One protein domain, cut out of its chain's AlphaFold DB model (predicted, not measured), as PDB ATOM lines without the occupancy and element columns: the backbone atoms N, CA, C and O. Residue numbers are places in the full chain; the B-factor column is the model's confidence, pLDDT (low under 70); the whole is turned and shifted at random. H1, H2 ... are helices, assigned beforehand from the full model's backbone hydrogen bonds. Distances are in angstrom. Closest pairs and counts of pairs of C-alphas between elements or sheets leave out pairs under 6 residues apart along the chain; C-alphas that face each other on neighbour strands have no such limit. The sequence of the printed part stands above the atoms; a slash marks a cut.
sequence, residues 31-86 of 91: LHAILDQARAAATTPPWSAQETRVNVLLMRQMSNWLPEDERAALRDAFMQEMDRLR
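This is residues 31 to 86 of the 91 residues of an uncharacterized protein of Acidisphaera rubrifaciens HS-AP3 (UniProt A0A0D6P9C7). Three helices make a small up-and-down bundle, their centres at the corners of a triangle: the short H1 lies beside the later part of the longer H3, and H2 folds back over both. H2 and H3 form a long helical hairpin that is close at its tight link and more open toward its other end, where the link of residues 41 to 48 joins H1 to H2. You are looking at 56 printed residues with three named helices, in the order H1, H2, H3, and no named strand; the class is all helix. The whole is compact, with a radius of gyration of the C-alphas of 10.7 A, and elongated in outline, with spans of 31 by 18 by 17 A.

Start with H1, residues 31 to 40, and look across to H2, residues 49 to 63, which runs against it. H1 and H2 touch and form a helical hairpin; their closest C-alphas are those of Leu 31 and Met 59, 6.3 A apart. They stand at a steep tilt of 41 degrees, opposite ways. Go on to H3, residues 68 to 84, which touches H2 at a shallow tilt of 18 degrees, opposite ways, in a second helical hairpin. H2 touches H3 with residues 59 to 63 alone, and H3 touches H2 with residues 70 to 75 alone; the closest C-alphas of the two are those of Ser 63 and Arg 71, 5.1 A apart. H1 and H3 touch with 10 pairs of C-alphas within 8 A, the closest being those of Leu 35 and Phe 78, 5.9 A apart. These two run the same way at a shallow tilt of 24 degrees. With 2 of the 3 touching pairs at a shallow tilt, the packing is mostly aligned, but only just. In H1, H2 and H3, every O i to N i+4 pair is within hydrogen-bond range.

Find C-alpha 31 at (42.622, 3.269, 26.316); from there H1 runs 14.2 A to C-alpha 40. Pick up H2 at C-alpha 49, at (56.790, -3.267, 35.453), and follow it for 20.9 A to C-alpha 63. H3, the longest helix with 17 residues, begins at C-alpha 68 and runs 24.1 A to C-alpha 84 at (51.830, -11.956, 23.514).

The two C-alphas farthest apart are those of Thr 43 and Pro 67, at 31.1 A. The printed part has no cut. The link from H1 to H2, 8 residues, is short, and the link from H2 to H3, 4 residues, is tight. In the B-factor column you will find a mean pLDDT of 83.6 over the printed part, with residues 42 to 44 under 70.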
ATOM      1  N   LEU A  31      42.573   4.735  26.298       86.75
ATOM      2  CA  LEU A  31      42.622   3.269  26.316       86.75
ATOM      3  C   LEU A  31      43.170   2.698  25.006       86.75
ATOM      4  O   LEU A  31      44.025   1.817  25.029       86.75
ATOM      5  N   HIS A  32      42.738   3.249  23.870       86.19
ATOM      6  CA  HIS A  32      43.288   2.883  22.568       86.19
ATOM      7  C   HIS A  32      44.769   3.244  22.436       86.19
ATOM      8  O   HIS A  32      45.508   2.462  21.860       86.19
ATOM      9  N   ALA A  33      45.222   4.371  22.992       87.06
ATOM     10  CA  ALA A  33      46.639   4.733  22.976       87.06
ATOM     11  C   ALA A  33      47.494   3.736  23.775       87.06
ATOM     12  O   ALA A  33      48.543   3.317  23.296       87.06
ATOM     13  N   ILE A  34      47.026   3.304  24.952       85.62
ATOM     14  CA  ILE A  34      47.700   2.255  25.732       85.62
ATOM     15  C   ILE A  34      47.746   0.957  24.912       85.62
ATOM     16  O   ILE A  34      48.799   0.345  24.778       85.62
ATOM     17  N   LEU A  35      46.625   0.552  24.313       86.12
ATOM     18  CA  LEU A  35      46.573  -0.644  23.470       86.12
ATOM     19  C   LEU A  35      47.533  -0.561  22.271       86.12
ATOM     20  O   LEU A  35      48.221  -1.529  21.965       86.12
ATOM     21  N   ASP A  36      47.582   0.588  21.603       85.94
ATOM     22  CA  ASP A  36      48.434   0.822  20.438       85.94
ATOM     23  C   ASP A  36      49.917   0.764  20.810       85.94
ATOM     24  O   ASP A  36      50.699   0.110  20.130       85.94
ATOM     25  N   GLN A  37      50.294   1.329  21.960       84.06
ATOM     26  CA  GLN A  37      51.644   1.191  22.504       84.06
ATOM     27  C   GLN A  37      52.000  -0.275  22.788       84.06
ATOM     28  O   GLN A  37      53.101  -0.709  22.452       84.06
ATOM     29  N   ALA A  38      51.076  -1.055  23.361       83.38
ATOM     30  CA  ALA A  38      51.290  -2.484  23.576       83.38
ATOM     31  C   ALA A  38      51.431  -3.252  22.246       83.38
ATOM     32  O   ALA A  38      52.314  -4.096  22.127       83.38
ATOM     33  N   ARG A  39      50.627  -2.918  21.226       82.94
ATOM     34  CA  ARG A  39      50.714  -3.491  19.867       82.94
ATOM     35  C   ARG A  39      52.017  -3.145  19.160       82.94
ATOM     36  O   ARG A  39      52.611  -3.994  18.502       82.94
ATOM     37  N   ALA A  40      52.459  -1.898  19.290       82.06
ATOM     38  CA  ALA A  40      53.694  -1.407  18.692       82.06
ATOM     39  C   ALA A  40      54.939  -2.063  19.310       82.06
ATOM     40  O   ALA A  40      56.002  -2.099  18.687       82.06
ATOM     41  N   ALA A  41      54.828  -2.597  20.525       78.56
ATOM     42  CA  ALA A  41      55.922  -3.292  21.173       78.56
ATOM     43  C   ALA A  41      56.126  -4.685  20.566       78.56
ATOM     44  O   ALA A  41      55.268  -5.547  20.654       78.56
ATOM     45  N   ALA A  42      57.278  -4.943  19.949       68.31
ATOM     46  CA  ALA A  42      57.496  -6.190  19.213       68.31
ATOM     47  C   ALA A  42      57.573  -7.445  20.109       68.31
ATOM     48  O   ALA A  42      56.959  -8.458  19.774       68.31
ATOM     49  N   THR A  43      58.295  -7.379  21.236       65.56
ATOM     50  CA  THR A  43      58.671  -8.578  22.025       65.56
ATOM     51  C   THR A  43      58.571  -8.383  23.539       65.56
ATOM     52  O   THR A  43      58.391  -9.347  24.276       65.56
ATOM     53  N   THR A  44      58.700  -7.151  24.026       67.69
ATOM     54  CA  THR A  44      58.695  -6.818  25.457       67.69
ATOM     55  C   THR A  44      57.831  -5.592  25.682       67.69
ATOM     56  O   THR A  44      57.861  -4.708  24.824       67.69
ATOM     57  N   PRO A  45      57.096  -5.498  26.805       70.94
ATOM     58  CA  PRO A  45      56.281  -4.327  27.091       70.94
ATOM     59  C   PRO A  45      57.117  -3.045  26.962       70.94
ATOM     60  O   PRO A  45      58.252  -3.009  27.441       70.94
ATOM     61  N   PRO A  46      56.572  -1.991  26.330       73.56
ATOM     62  CA  PRO A  46      57.288  -0.729  26.155       73.56
ATOM     63  C   PRO A  46      57.392   0.052  27.475       73.56
ATOM     64  O   PRO A  46      58.042   1.091  27.533       73.56
ATOM     65  N   TRP A  47      56.743  -0.447  28.528       80.88
ATOM     66  CA  TRP A  47      56.666   0.168  29.840       80.88
ATOM     67  C   TRP A  47      57.413  -0.644  30.889       80.88
ATOM     68  O   TRP A  47      57.517  -1.870  30.810       80.88
ATOM     69  N   SER A  48      57.841   0.039  31.947       82.31
ATOM     70  CA  SER A  48      58.388  -0.625  33.133       82.31
ATOM     71  C   SER A  48      57.325  -1.489  33.835       82.31
ATOM     72  O   SER A  48      56.120  -1.295  33.655       82.31
ATOM     73  N   ALA A  49      57.732  -2.417  34.707       80.19
ATOM     74  CA  ALA A  49      56.790  -3.267  35.453       80.19
ATOM     75  C   ALA A  49      55.763  -2.454  36.276       80.19
ATOM     76  O   ALA A  49      54.587  -2.812  36.354       80.19
ATOM     77  N   GLN A  50      56.190  -1.327  36.857       81.00
ATOM     78  CA  GLN A  50      55.309  -0.421  37.598       81.00
ATOM     79  C   GLN A  50      54.279   0.254  36.685       81.00
ATOM     80  O   GLN A  50      53.090   0.256  36.991       81.00
ATOM     81  N   GLU A  51      54.721   0.779  35.546       82.94
ATOM     82  CA  GLU A  51      53.845   1.402  34.554       82.94
ATOM     83  C   GLU A  51      52.865   0.399  33.946       82.94
ATOM     84  O   GLU A  51      51.696   0.711  33.766       82.94
ATOM     85  N   THR A  52      53.301  -0.839  33.721       84.00
ATOM     86  CA  THR A  52      52.434  -1.927  33.261       84.00
ATOM     87  C   THR A  52      51.288  -2.172  34.245       84.00
ATOM     88  O   THR A  52      50.129  -2.226  33.838       84.00
ATOM     89  N   ARG A  53      51.571  -2.234  35.554       83.94
ATOM     90  CA  ARG A  53      50.534  -2.364  36.598       83.94
ATOM     91  C   ARG A  53      49.576  -1.173  36.600       83.94
ATOM     92  O   ARG A  53      48.366  -1.363  36.705       83.94
ATOM     93  N   VAL A  54      50.108   0.039  36.451       86.69
ATOM     94  CA  VAL A  54      49.309   1.268  36.353       86.69
ATOM     95  C   VAL A  54      48.409   1.235  35.116       86.69
ATOM     96  O   VAL A  54      47.220   1.515  35.235       86.69
ATOM     97  N   ASN A  55      48.928   0.818  33.962       85.12
ATOM     98  CA  ASN A  55      48.176   0.699  32.715       85.12
ATOM     99  C   ASN A  55      47.087  -0.371  32.803       85.12
ATOM    100  O   ASN A  55      45.963  -0.104  32.401       85.12
ATOM    101  N   VAL A  56      47.363  -1.536  33.400       85.50
ATOM    102  CA  VAL A  56      46.349  -2.576  33.668       85.50
ATOM    103  C   VAL A  56      45.229  -2.027  34.561       85.50
ATOM    104  O   VAL A  56      44.044  -2.248  34.292       85.50
ATOM    105  N   LEU A  57      45.588  -1.294  35.622       87.50
ATOM    106  CA  LEU A  57      44.628  -0.698  36.548       87.50
ATOM    107  C   LEU A  57      43.778   0.378  35.857       87.50
ATOM    108  O   LEU A  57      42.553   0.333  35.954       87.50
ATOM    109  N   LEU A  58      44.415   1.289  35.113       85.94
ATOM    110  CA  LEU A  58      43.761   2.301  34.283       85.94
ATOM    111  C   LEU A  58      42.827   1.648  33.273       85.94
ATOM    112  O   LEU A  58      41.675   2.057  33.186       85.94
ATOM    113  N   MET A  59      43.281   0.604  32.573       84.88
ATOM    114  CA  MET A  59      42.474  -0.131  31.605       84.88
ATOM    115  C   MET A  59      41.205  -0.647  32.275       84.88
ATOM    116  O   MET A  59      40.105  -0.370  31.807       84.88
ATOM    117  N   ARG A  60      41.316  -1.316  33.427       84.44
ATOM    118  CA  ARG A  60      40.147  -1.819  34.162       84.44
ATOM    119  C   ARG A  60      39.238  -0.690  34.652       84.44
ATOM    120  O   ARG A  60      38.025  -0.774  34.485       84.44
ATOM    121  N   GLN A  61      39.810   0.332  35.280       84.88
ATOM    122  CA  GLN A  61      39.055   1.399  35.927       84.88
ATOM    123  C   GLN A  61      38.349   2.289  34.904       84.88
ATOM    124  O   GLN A  61      37.169   2.579  35.068       84.88
ATOM    125  N   MET A  62      39.044   2.692  33.838       85.50
ATOM    126  CA  MET A  62      38.498   3.542  32.783       85.50
ATOM    127  C   MET A  62      37.530   2.790  31.870       85.50
ATOM    128  O   MET A  62      36.524   3.363  31.468       85.50
ATOM    129  N   SER A  63      37.752   1.499  31.599       85.31
ATOM    130  CA  SER A  63      36.811   0.739  30.765       85.31
ATOM    131  C   SER A  63      35.442   0.542  31.431       85.31
ATOM    132  O   SER A  63      34.475   0.277  30.734       85.31
ATOM    133  N   ASN A  64      35.314   0.707  32.756       85.75
ATOM    134  CA  ASN A  64      34.005   0.694  33.430       85.75
ATOM    135  C   ASN A  64      33.129   1.913  33.100       85.75
ATOM    136  O   ASN A  64      31.935   1.883  33.378       85.75
ATOM    137  N   TRP A  65      33.707   2.973  32.533       85.00
ATOM    138  CA  TRP A  65      32.963   4.144  32.068       85.00
ATOM    139  C   TRP A  65      32.435   3.960  30.641       85.00
ATOM    140  O   TRP A  65      31.592   4.732  30.198       85.00
ATOM    141  N   LEU A  66      32.929   2.949  29.917       84.62
ATOM    142  CA  LEU A  66      32.488   2.612  28.569       84.62
ATOM    143  C   LEU A  66      31.301   1.638  28.602       84.62
ATOM    144  O   LEU A  66      31.146   0.886  29.570       84.62
ATOM    145  N   PRO A  67      30.475   1.615  27.539       86.81
ATOM    146  CA  PRO A  67      29.458   0.585  27.375       86.81
ATOM    147  C   PRO A  67      30.091  -0.812  27.370       86.81
ATOM    148  O   PRO A  67      31.250  -0.995  26.992       86.81
ATOM    149  N   GLU A  68      29.317  -1.806  27.802       85.25
ATOM    150  CA  GLU A  68      29.815  -3.162  28.047       85.25
ATOM    151  C   GLU A  68      30.482  -3.802  26.824       85.25
ATOM    152  O   GLU A  68      31.524  -4.440  26.978       85.25
ATOM    153  N   ASP A  69      29.926  -3.568  25.637       86.12
ATOM    154  CA  ASP A  69      30.446  -4.070  24.363       86.12
ATOM    155  C   ASP A  69      31.872  -3.559  24.086       86.12
ATOM    156  O   ASP A  69      32.812  -4.338  23.910       86.12
ATOM    157  N   GLU A  70      32.081  -2.243  24.197       85.38
ATOM    158  CA  GLU A  70      33.401  -1.636  24.004       85.38
ATOM    159  C   GLU A  70      34.384  -2.018  25.109       85.38
ATOM    160  O   GLU A  70      35.557  -2.285  24.844       85.38
ATOM    161  N   ARG A  71      33.914  -2.068  26.359       87.44
ATOM    162  CA  ARG A  71      34.718  -2.517  27.500       87.44
ATOM    163  C   ARG A  71      35.237  -3.935  27.278       87.44
ATOM    164  O   ARG A  71      36.402  -4.199  27.581       87.44
ATOM    165  N   ALA A  72      34.380  -4.842  26.812       87.88
ATOM    166  CA  ALA A  72      34.744  -6.225  26.541       87.88
ATOM    167  C   ALA A  72      35.781  -6.296  25.416       87.88
ATOM    168  O   ALA A  72      36.843  -6.880  25.625       87.88
ATOM    169  N   ALA A  73      35.536  -5.615  24.292       89.06
ATOM    170  CA  ALA A  73      36.458  -5.571  23.159       89.06
ATOM    171  C   ALA A  73      37.845  -5.019  23.543       89.06
ATOM    172  O   ALA A  73      38.873  -5.604  23.198       89.06
ATOM    173  N   LEU A  74      37.892  -3.921  24.305       86.94
ATOM    174  CA  LEU A  74      39.146  -3.315  24.758       86.94
ATOM    175  C   LEU A  74      39.902  -4.196  25.751       86.94
ATOM    176  O   LEU A  74      41.126  -4.311  25.660       86.94
ATOM    177  N   ARG A  75      39.195  -4.818  26.704       86.56
ATOM    178  CA  ARG A  75      39.820  -5.748  27.650       86.56
ATOM    179  C   ARG A  75      40.386  -6.963  26.938       86.56
ATOM    180  O   ARG A  75      41.497  -7.357  27.270       86.56
ATOM    181  N   ASP A  76      39.639  -7.541  26.006       88.94
ATOM    182  CA  ASP A  76      40.063  -8.725  25.265       88.94
ATOM    183  C   ASP A  76      41.315  -8.431  24.430       88.94
ATOM    184  O   ASP A  76      42.347  -9.079  24.607       88.94
ATOM    185  N   ALA A  77      41.285  -7.345  23.648       89.25
ATOM    186  CA  ALA A  77      42.427  -6.909  22.853       89.25
ATOM    187  C   ALA A  77      43.671  -6.632  23.714       89.25
ATOM    188  O   ALA A  77      44.784  -6.983  23.330       89.25
ATOM    189  N   PHE A  78      43.501  -6.010  24.885       87.56
ATOM    190  CA  PHE A  78      44.618  -5.722  25.784       87.56
ATOM    191  C   PHE A  78      45.164  -6.986  26.447       87.56
ATOM    192  O   PHE A  78      46.375  -7.136  26.557       87.56
ATOM    193  N   MET A  79      44.298  -7.914  26.865       85.44
ATOM    194  CA  MET A  79      44.728  -9.191  27.439       85.44
ATOM    195  C   MET A  79      45.484 -10.041  26.415       85.44
ATOM    196  O   MET A  79      46.528 -10.585  26.759       85.44
ATOM    197  N   GLN A  80      45.016 -10.091  25.166       88.25
ATOM    198  CA  GLN A  80      45.717 -10.771  24.076       88.25
ATOM    199  C   GLN A  80      47.112 -10.179  23.837       88.25
ATOM    200  O   GLN A  80      48.084 -10.912  23.667       88.25
ATOM    201  N   GLU A  81      47.231  -8.852  23.874       87.06
ATOM    202  CA  GLU A  81      48.518  -8.183  23.698       87.06
ATOM    203  C   GLU A  81      49.463  -8.421  24.887       87.06
ATOM    204  O   GLU A  81      50.643  -8.708  24.705       87.06
ATOM    205  N   MET A  82      48.952  -8.366  26.120       82.88
ATOM    206  CA  MET A  82      49.743  -8.664  27.320       82.88
ATOM    207  C   MET A  82      50.229 -10.122  27.348       82.88
ATOM    208  O   MET A  82      51.371 -10.367  27.743       82.88
ATOM    209  N   ASP A  83      49.400 -11.070  26.897       84.56
ATOM    210  CA  ASP A  83      49.775 -12.480  26.737       84.56
ATOM    211  C   ASP A  83      50.901 -12.642  25.706       84.56
ATOM    212  O   ASP A  83      51.933 -13.254  26.004       84.56
ATOM    213  N   ARG A  84      50.777 -11.979  24.545       84.31
ATOM    214  CA  ARG A  84      51.830 -11.956  23.514       84.31
ATOM    215  C   ARG A  84      53.154 -11.424  24.064       84.31
ATOM    216  O   ARG A  84      54.216 -11.961  23.748       84.31
ATOM    217  N   LEU A  85      53.094 -10.400  24.913       82.06
ATOM    218  CA  LEU A  85      54.254  -9.793  25.569       82.06
ATOM    219  C   LEU A  85      54.749 -10.582  26.799       82.06
ATOM    220  O   LEU A  85      55.700 -10.152  27.453       82.06
ATOM    221  N   ARG A  86      54.125 -11.727  27.125       79.94
ATOM    222  CA  ARG A  86      54.406 -12.576  28.302       79.94
ATOM    223  C   ARG A  86      54.387 -11.810  29.624       79.94
ATOM    224  O   ARG A  86      55.061 -12.183  30.588       79.94
TER     225      ARG A  86